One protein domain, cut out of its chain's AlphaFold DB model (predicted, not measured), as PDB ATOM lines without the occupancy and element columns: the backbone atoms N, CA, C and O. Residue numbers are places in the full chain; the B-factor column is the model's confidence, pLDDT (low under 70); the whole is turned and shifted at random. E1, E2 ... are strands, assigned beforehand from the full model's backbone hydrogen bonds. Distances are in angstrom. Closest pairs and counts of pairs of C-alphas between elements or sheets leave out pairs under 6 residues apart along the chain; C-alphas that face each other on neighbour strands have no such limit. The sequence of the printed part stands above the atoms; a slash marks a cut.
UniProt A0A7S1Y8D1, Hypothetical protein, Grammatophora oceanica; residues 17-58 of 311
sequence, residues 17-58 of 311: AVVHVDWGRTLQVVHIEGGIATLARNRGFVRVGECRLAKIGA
ATOM      1  N   ALA A  17     -17.565  14.058 -28.989       73.69
ATOM      2  CA  ALA A  17     -18.369  14.298 -30.177       73.69
ATOM      3  C   ALA A  17     -19.563  13.334 -30.188       73.69
ATOM      4  O   ALA A  17     -19.400  12.120 -30.328       73.69
ATOM      5  N   VAL A  18     -20.770  13.877 -30.033       77.12
ATOM      6  CA  VAL A  18     -22.005  13.101 -30.145       77.12
ATOM      7  C   VAL A  18     -22.228  12.788 -31.621       77.12
ATOM      8  O   VAL A  18     -22.578  13.662 -32.411       77.12
ATOM      9  N   VAL A  19     -22.002  11.533 -32.003       79.19
ATOM     10  CA  VAL A  19     -22.282  11.049 -33.357       79.19
ATOM     11  C   VAL A  19     -23.723  10.562 -33.409       79.19
ATOM     12  O   VAL A  19     -24.113   9.654 -32.674       79.19
ATOM     13  N   HIS A  20     -24.525  11.161 -34.287       79.50
ATOM     14  CA  HIS A  20     -25.891  10.715 -34.524       79.50
ATOM     15  C   HIS A  20     -25.872   9.460 -35.406       79.50
ATOM     16  O   HIS A  20     -25.253   9.452 -36.470       79.50
ATOM     17  N   VAL A  21     -26.537   8.391 -34.965       78.56
ATOM     18  CA  VAL A  21     -26.683   7.163 -35.756       78.56
ATOM     19  C   VAL A  21     -28.053   7.174 -36.423       78.56
ATOM     20  O   VAL A  21     -29.072   7.347 -35.755       78.56
ATOM     21  N   ASP A  22     -28.075   6.996 -37.743       80.56
ATOM     22  CA  ASP A  22     -29.321   6.926 -38.505       80.56
ATOM     23  C   ASP A  22     -30.130   5.674 -38.151       80.56
ATOM     24  O   ASP A  22     -29.585   4.593 -37.900       80.56
ATOM     25  N   TRP A  23     -31.454   5.809 -38.199       77.62
ATOM     26  CA  TRP A  23     -32.364   4.686 -38.013       77.62
ATOM     27  C   TRP A  23     -32.150   3.601 -39.080       77.62
ATOM     28  O   TRP A  23     -31.892   3.897 -40.246       77.62
ATOM     29  N   GLY A  24     -32.275   2.333 -38.681       75.06
ATOM     30  CA  GLY A  24     -32.110   1.180 -39.571       75.06
ATOM     31  C   GLY A  24     -30.662   0.720 -39.771       75.06
ATOM     32  O   GLY A  24     -30.448  -0.324 -40.388       75.06
ATOM     33  N   ARG A  25     -29.664   1.431 -39.225       77.88
ATOM     34  CA  ARG A  25     -28.286   0.925 -39.180       77.88
ATOM     35  C   ARG A  25     -28.125  -0.115 -38.076       77.88
ATOM     36  O   ARG A  25     -28.572   0.078 -36.948       77.88
ATOM     37  N   THR A  26     -27.441  -1.205 -38.399       77.62
ATOM     38  CA  THR A  26     -27.049  -2.231 -37.431       77.62
ATOM     39  C   THR A  26     -25.765  -1.815 -36.728       77.62
ATOM     40  O   THR A  26     -24.784  -1.457 -37.382       77.62
ATOM     41  N   LEU A  27     -25.762  -1.888 -35.401       81.56
ATOM     42  CA  LEU A  27     -24.589  -1.639 -34.572       81.56
ATOM     43  C   LEU A  27     -24.157  -2.949 -33.916       81.56
ATOM     44  O   LEU A  27     -24.998  -3.698 -33.421       81.56
ATOM     45  N   GLN A  28     -22.851  -3.210 -33.895       80.44
ATOM     46  CA  GLN A  28     -22.294  -4.273 -33.065       80.44
ATOM     47  C   GLN A  28     -22.099  -3.740 -31.651       80.44
ATOM     48  O   GLN A  28     -21.294  -2.836 -31.416       80.44
ATOM     49  N   VAL A  29     -22.861  -4.313 -30.731       83.00
ATOM     50  CA  VAL A  29     -22.812  -4.010 -29.305       83.00
ATOM     51  C   VAL A  29     -22.084  -5.153 -28.612       83.00
ATOM     52  O   VAL A  29     -22.405  -6.314 -28.848       83.00
ATOM     53  N   VAL A  30     -21.099  -4.820 -27.783       80.38
ATOM     54  CA  VAL A  30     -20.328  -5.810 -27.013       80.38
ATOM     55  C   VAL A  30     -20.947  -6.037 -25.646       80.38
ATOM     56  O   VAL A  30     -20.927  -7.150 -25.138       80.38
ATOM     57  N   HIS A  31     -21.447  -4.970 -25.026       82.19
ATOM     58  CA  HIS A  31     -21.927  -4.991 -23.650       82.19
ATOM     59  C   HIS A  31     -23.029  -3.956 -23.467       82.19
ATOM     60  O   HIS A  31     -22.973  -2.898 -24.096       82.19
ATOM     61  N   ILE A  32     -24.021  -4.257 -22.633       86.44
ATOM     62  CA  ILE A  32     -25.083  -3.321 -22.259       86.44
ATOM     63  C   ILE A  32     -25.163  -3.291 -20.741       86.44
ATOM     64  O   ILE A  32     -25.383  -4.323 -20.116       86.44
ATOM     65  N   GLU A  33     -25.022  -2.104 -20.162       87.12
ATOM     66  CA  GLU A  33     -25.080  -1.900 -18.716       87.12
ATOM     67  C   GLU A  33     -25.747  -0.559 -18.415       87.12
ATOM     68  O   GLU A  33     -25.387   0.464 -18.999       87.12
ATOM     69  N   GLY A  34     -26.779  -0.559 -17.565       87.38
ATOM     70  CA  GLY A  34     -27.472   0.670 -17.152       87.38
ATOM     71  C   GLY A  34     -28.048   1.503 -18.308       87.38
ATOM     72  O   GLY A  34     -28.005   2.731 -18.269       87.38
ATOM     73  N   GLY A  35     -28.524   0.861 -19.381       85.62
ATOM     74  CA  GLY A  35     -29.021   1.566 -20.572       85.62
ATOM     75  C   GLY A  35     -27.919   2.180 -21.443       85.62
ATOM     76  O   GLY A  35     -28.205   2.984 -22.330       85.62
ATOM     77  N   ILE A  36     -26.653   1.812 -21.236       85.69
ATOM     78  CA  ILE A  36     -25.529   2.205 -22.086       85.69
ATOM     79  C   ILE A  36     -25.009   0.967 -22.809       85.69
ATOM     80  O   ILE A  36     -24.558   0.007 -22.193       85.69
ATOM     81  N   ALA A  37     -25.060   0.998 -24.138       87.38
ATOM     82  CA  ALA A  37     -24.498  -0.020 -25.009       87.38
ATOM     83  C   ALA A  37     -23.077   0.373 -25.435       87.38
ATOM     84  O   ALA A  37     -22.877   1.393 -26.099       87.38
ATOM     85  N   THR A  38     -22.081  -0.438 -25.092       86.88
ATOM     86  CA  THR A  38     -20.705  -0.294 -25.583       86.88
ATOM     87  C   THR A  38     -20.596  -0.859 -26.993       86.88
ATOM     88  O   THR A  38     -20.912  -2.029 -27.227       86.88
ATOM     89  N   LEU A  39     -20.134  -0.045 -27.943       84.62
ATOM     90  CA  LEU A  39     -19.912  -0.483 -29.320       84.62
ATOM     91  C   LEU A  39     -18.629  -1.311 -29.438       84.62
ATOM     92  O   LEU A  39     -17.652  -1.072 -28.726       84.62
ATOM     93  N   ALA A  40     -18.615  -2.249 -30.385       78.44
ATOM     94  CA  ALA A  40     -17.433  -3.052 -30.690       78.44
ATOM     95  C   ALA A  40     -16.210  -2.207 -31.056       78.44
ATOM     96  O   ALA A  40     -16.333  -1.087 -31.568       78.44
ATOM     97  N   ARG A  41     -15.018  -2.760 -30.783       78.81
ATOM     98  CA  ARG A  41     -13.719  -2.122 -31.046       78.81
ATOM     99  C   ARG A  41     -13.531  -0.775 -30.334       78.81
ATOM    100  O   ARG A  41     -12.855   0.110 -30.861       78.81
ATOM    101  N   ASN A  42     -14.183  -0.579 -29.182       74.00
ATOM    102  CA  ASN A  42     -14.178   0.677 -28.418       74.00
ATOM    103  C   ASN A  42     -14.532   1.910 -29.271       74.00
ATOM    104  O   ASN A  42     -14.022   3.007 -29.051       74.00
ATOM    105  N   ARG A  43     -15.419   1.740 -30.263       78.94
ATOM    106  CA  ARG A  43     -15.856   2.814 -31.175       78.94
ATOM    107  C   ARG A  43     -16.737   3.868 -30.496       78.94
ATOM    108  O   ARG A  43     -17.087   4.858 -31.133       78.94
ATOM    109  N   GLY A  44     -17.098   3.652 -29.234       84.81
ATOM    110  CA  GLY A  44     -17.870   4.573 -28.415       84.81
ATOM    111  C   GLY A  44     -18.990   3.869 -27.661       84.81
ATOM    112  O   GLY A  44     -19.011   2.644 -27.523       84.81
ATOM    113  N   PHE A  45     -19.936   4.674 -27.192       84.56
ATOM    114  CA  PHE A  45     -21.088   4.226 -26.423       84.56
ATOM    115  C   PHE A  45     -22.360   4.788 -27.045       84.56
ATOM    116  O   PHE A  45     -22.368   5.908 -27.559       84.56
ATOM    117  N   VAL A  46     -23.440   4.021 -26.979       87.25
ATOM    118  CA  VAL A  46     -24.775   4.461 -27.375       87.25
ATOM    119  C   VAL A  46     -25.681   4.348 -26.167       87.25
ATOM    120  O   VAL A  46     -25.815   3.280 -25.579       87.25
ATOM    121  N   ARG A  47     -26.324   5.454 -25.796       84.06
ATOM    122  CA  ARG A  47     -27.361   5.429 -24.769       84.06
ATOM    123  C   ARG A  47     -28.628   4.825 -25.368       84.06
ATOM    124  O   ARG A  47     -29.227   5.393 -26.282       84.06
ATOM    125  N   VAL A  48     -29.015   3.665 -24.864       84.06
ATOM    126  CA  VAL A  48     -30.259   2.983 -25.200       84.06
ATOM    127  C   VAL A  48     -31.340   3.557 -24.290       84.06
ATOM    128  O   VAL A  48     -31.318   3.360 -23.080       84.06
ATOM    129  N   GLY A  49     -32.258   4.335 -24.860       80.06
ATOM    130  CA  GLY A  49     -33.437   4.795 -24.125       80.06
ATOM    131  C   GLY A  49     -34.389   3.636 -23.812       80.06
ATOM    132  O   GLY A  49     -34.411   2.646 -24.543       80.06
ATOM    133  N   GLU A  50     -35.216   3.805 -22.780       70.88
ATOM    134  CA  GLU A  50     -36.114   2.789 -22.193       70.88
ATOM    135  C   GLU A  50     -37.082   2.113 -23.185       70.88
ATOM    136  O   GLU A  50     -37.604   1.039 -22.908       70.88
ATOM    137  N   CYS A  51     -37.286   2.682 -24.377       56.31
ATOM    138  CA  CYS A  51     -38.285   2.206 -25.341       56.31
ATOM    139  C   CYS A  51     -37.709   1.763 -26.696       56.31
ATOM    140  O   CYS A  51     -38.417   1.828 -27.704       56.31
ATOM    141  N   ARG A  52     -36.429   1.374 -26.794       61.59
ATOM    142  CA  ARG A  52     -35.834   0.989 -28.090       61.59
ATOM    143  C   ARG A  52     -35.192  -0.395 -28.057       61.59
ATOM    144  O   ARG A  52     -34.075  -0.569 -27.585       61.59
ATOM    145  N   LEU A  53     -35.895  -1.359 -28.651       50.25
ATOM    146  CA  LEU A  53     -35.368  -2.676 -29.010       50.25
ATOM    147  C   LEU A  53     -34.275  -2.518 -30.075       50.25
ATOM    148  O   LEU A  53     -34.557  -2.214 -31.235       50.25
ATOM    149  N   ALA A  54     -33.020  -2.730 -29.686       58.84
ATOM    150  CA  ALA A  54     -31.928  -2.890 -30.632       58.84
ATOM    151  C   ALA A  54     -31.874  -4.356 -31.075       58.84
ATOM    152  O   ALA A  54     -31.702  -5.256 -30.256       58.84
ATOM    153  N   LYS A  55     -32.012  -4.613 -32.380       53.47
ATOM    154  CA  LYS A  55     -31.742  -5.944 -32.929       53.47
ATOM    155  C   LYS A  55     -30.231  -6.146 -32.973       53.47
ATOM    156  O   LYS A  55     -29.560  -5.605 -33.850       53.47
ATOM    157  N   ILE A  56     -29.714  -6.924 -32.034       59.00
ATOM    158  CA  ILE A  56     -28.317  -7.349 -32.024       59.00
ATOM    159  C   ILE A  56     -28.218  -8.541 -32.981       59.00
ATOM    160  O   ILE A  56     -28.804  -9.594 -32.745       59.00
ATOM    161  N   GLY A  57     -27.566  -8.340 -34.127       59.50
ATOM    162  CA  GLY A  57     -27.214  -9.444 -35.019       59.50
ATOM    163  C   GLY A  57     -26.050 -10.253 -34.445       59.50
ATOM    164  O   GLY A  57     -25.298  -9.743 -33.616       59.50
ATOM    165  N   ALA A  58     -25.880 -11.496 -34.909       62.41
ATOM    166  CA  ALA A  58     -24.674 -12.268 -34.616       62.41
ATOM    167  C   ALA A  58     -23.422 -11.474 -35.029       62.41
ATOM    168  O   ALA A  58     -23.451 -10.725 -36.012       62.41
TER     169      ALA A  58
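This is residues 17 to 58 of the 311 residues of the protein "Hypothetical protein" of Grammatophora oceanica (UniProt A0A7S1Y8D1). There is little regular structure here: a small meander of three short strands, each the antiparallel neighbour of the one before, with a long loop, residues 17 to 28, leading into it and a tail, residues 48 to 58, that swings out after E3 and folds back. The printed part has 42 residues, 12 of them in E1, E2 and E3, in that order along the chain and across the sheet; the class is all strand, with no named helix. It is compact, with a radius of gyration of the C-alphas of 9.9 A and spans of 23 by 22 by 19 A.

The inner strand E2, residues 36 to 39, forms hairpins with edge strands E1, residues 29 to 33, at 160 degrees, and E3, residues 45 to 47, at 148 degrees. N 38 and O 31 are 2.8 A apart; N 37 and O 46, 2.8 A.

E1 spans 11.0 A from C-alpha 29 at (-22.812, -4.010, -29.305); E2 spans 9.5 A; E3 spans 6.6 A, ending at C-alpha 47 (-27.361, 5.429, -24.769).

The farthest C-alphas, of Ala 17 and Ala 58, are 27.7 A apart. The printed part has no cut, and both links are tight. Residues 51 to 58 have pLDDT under 70.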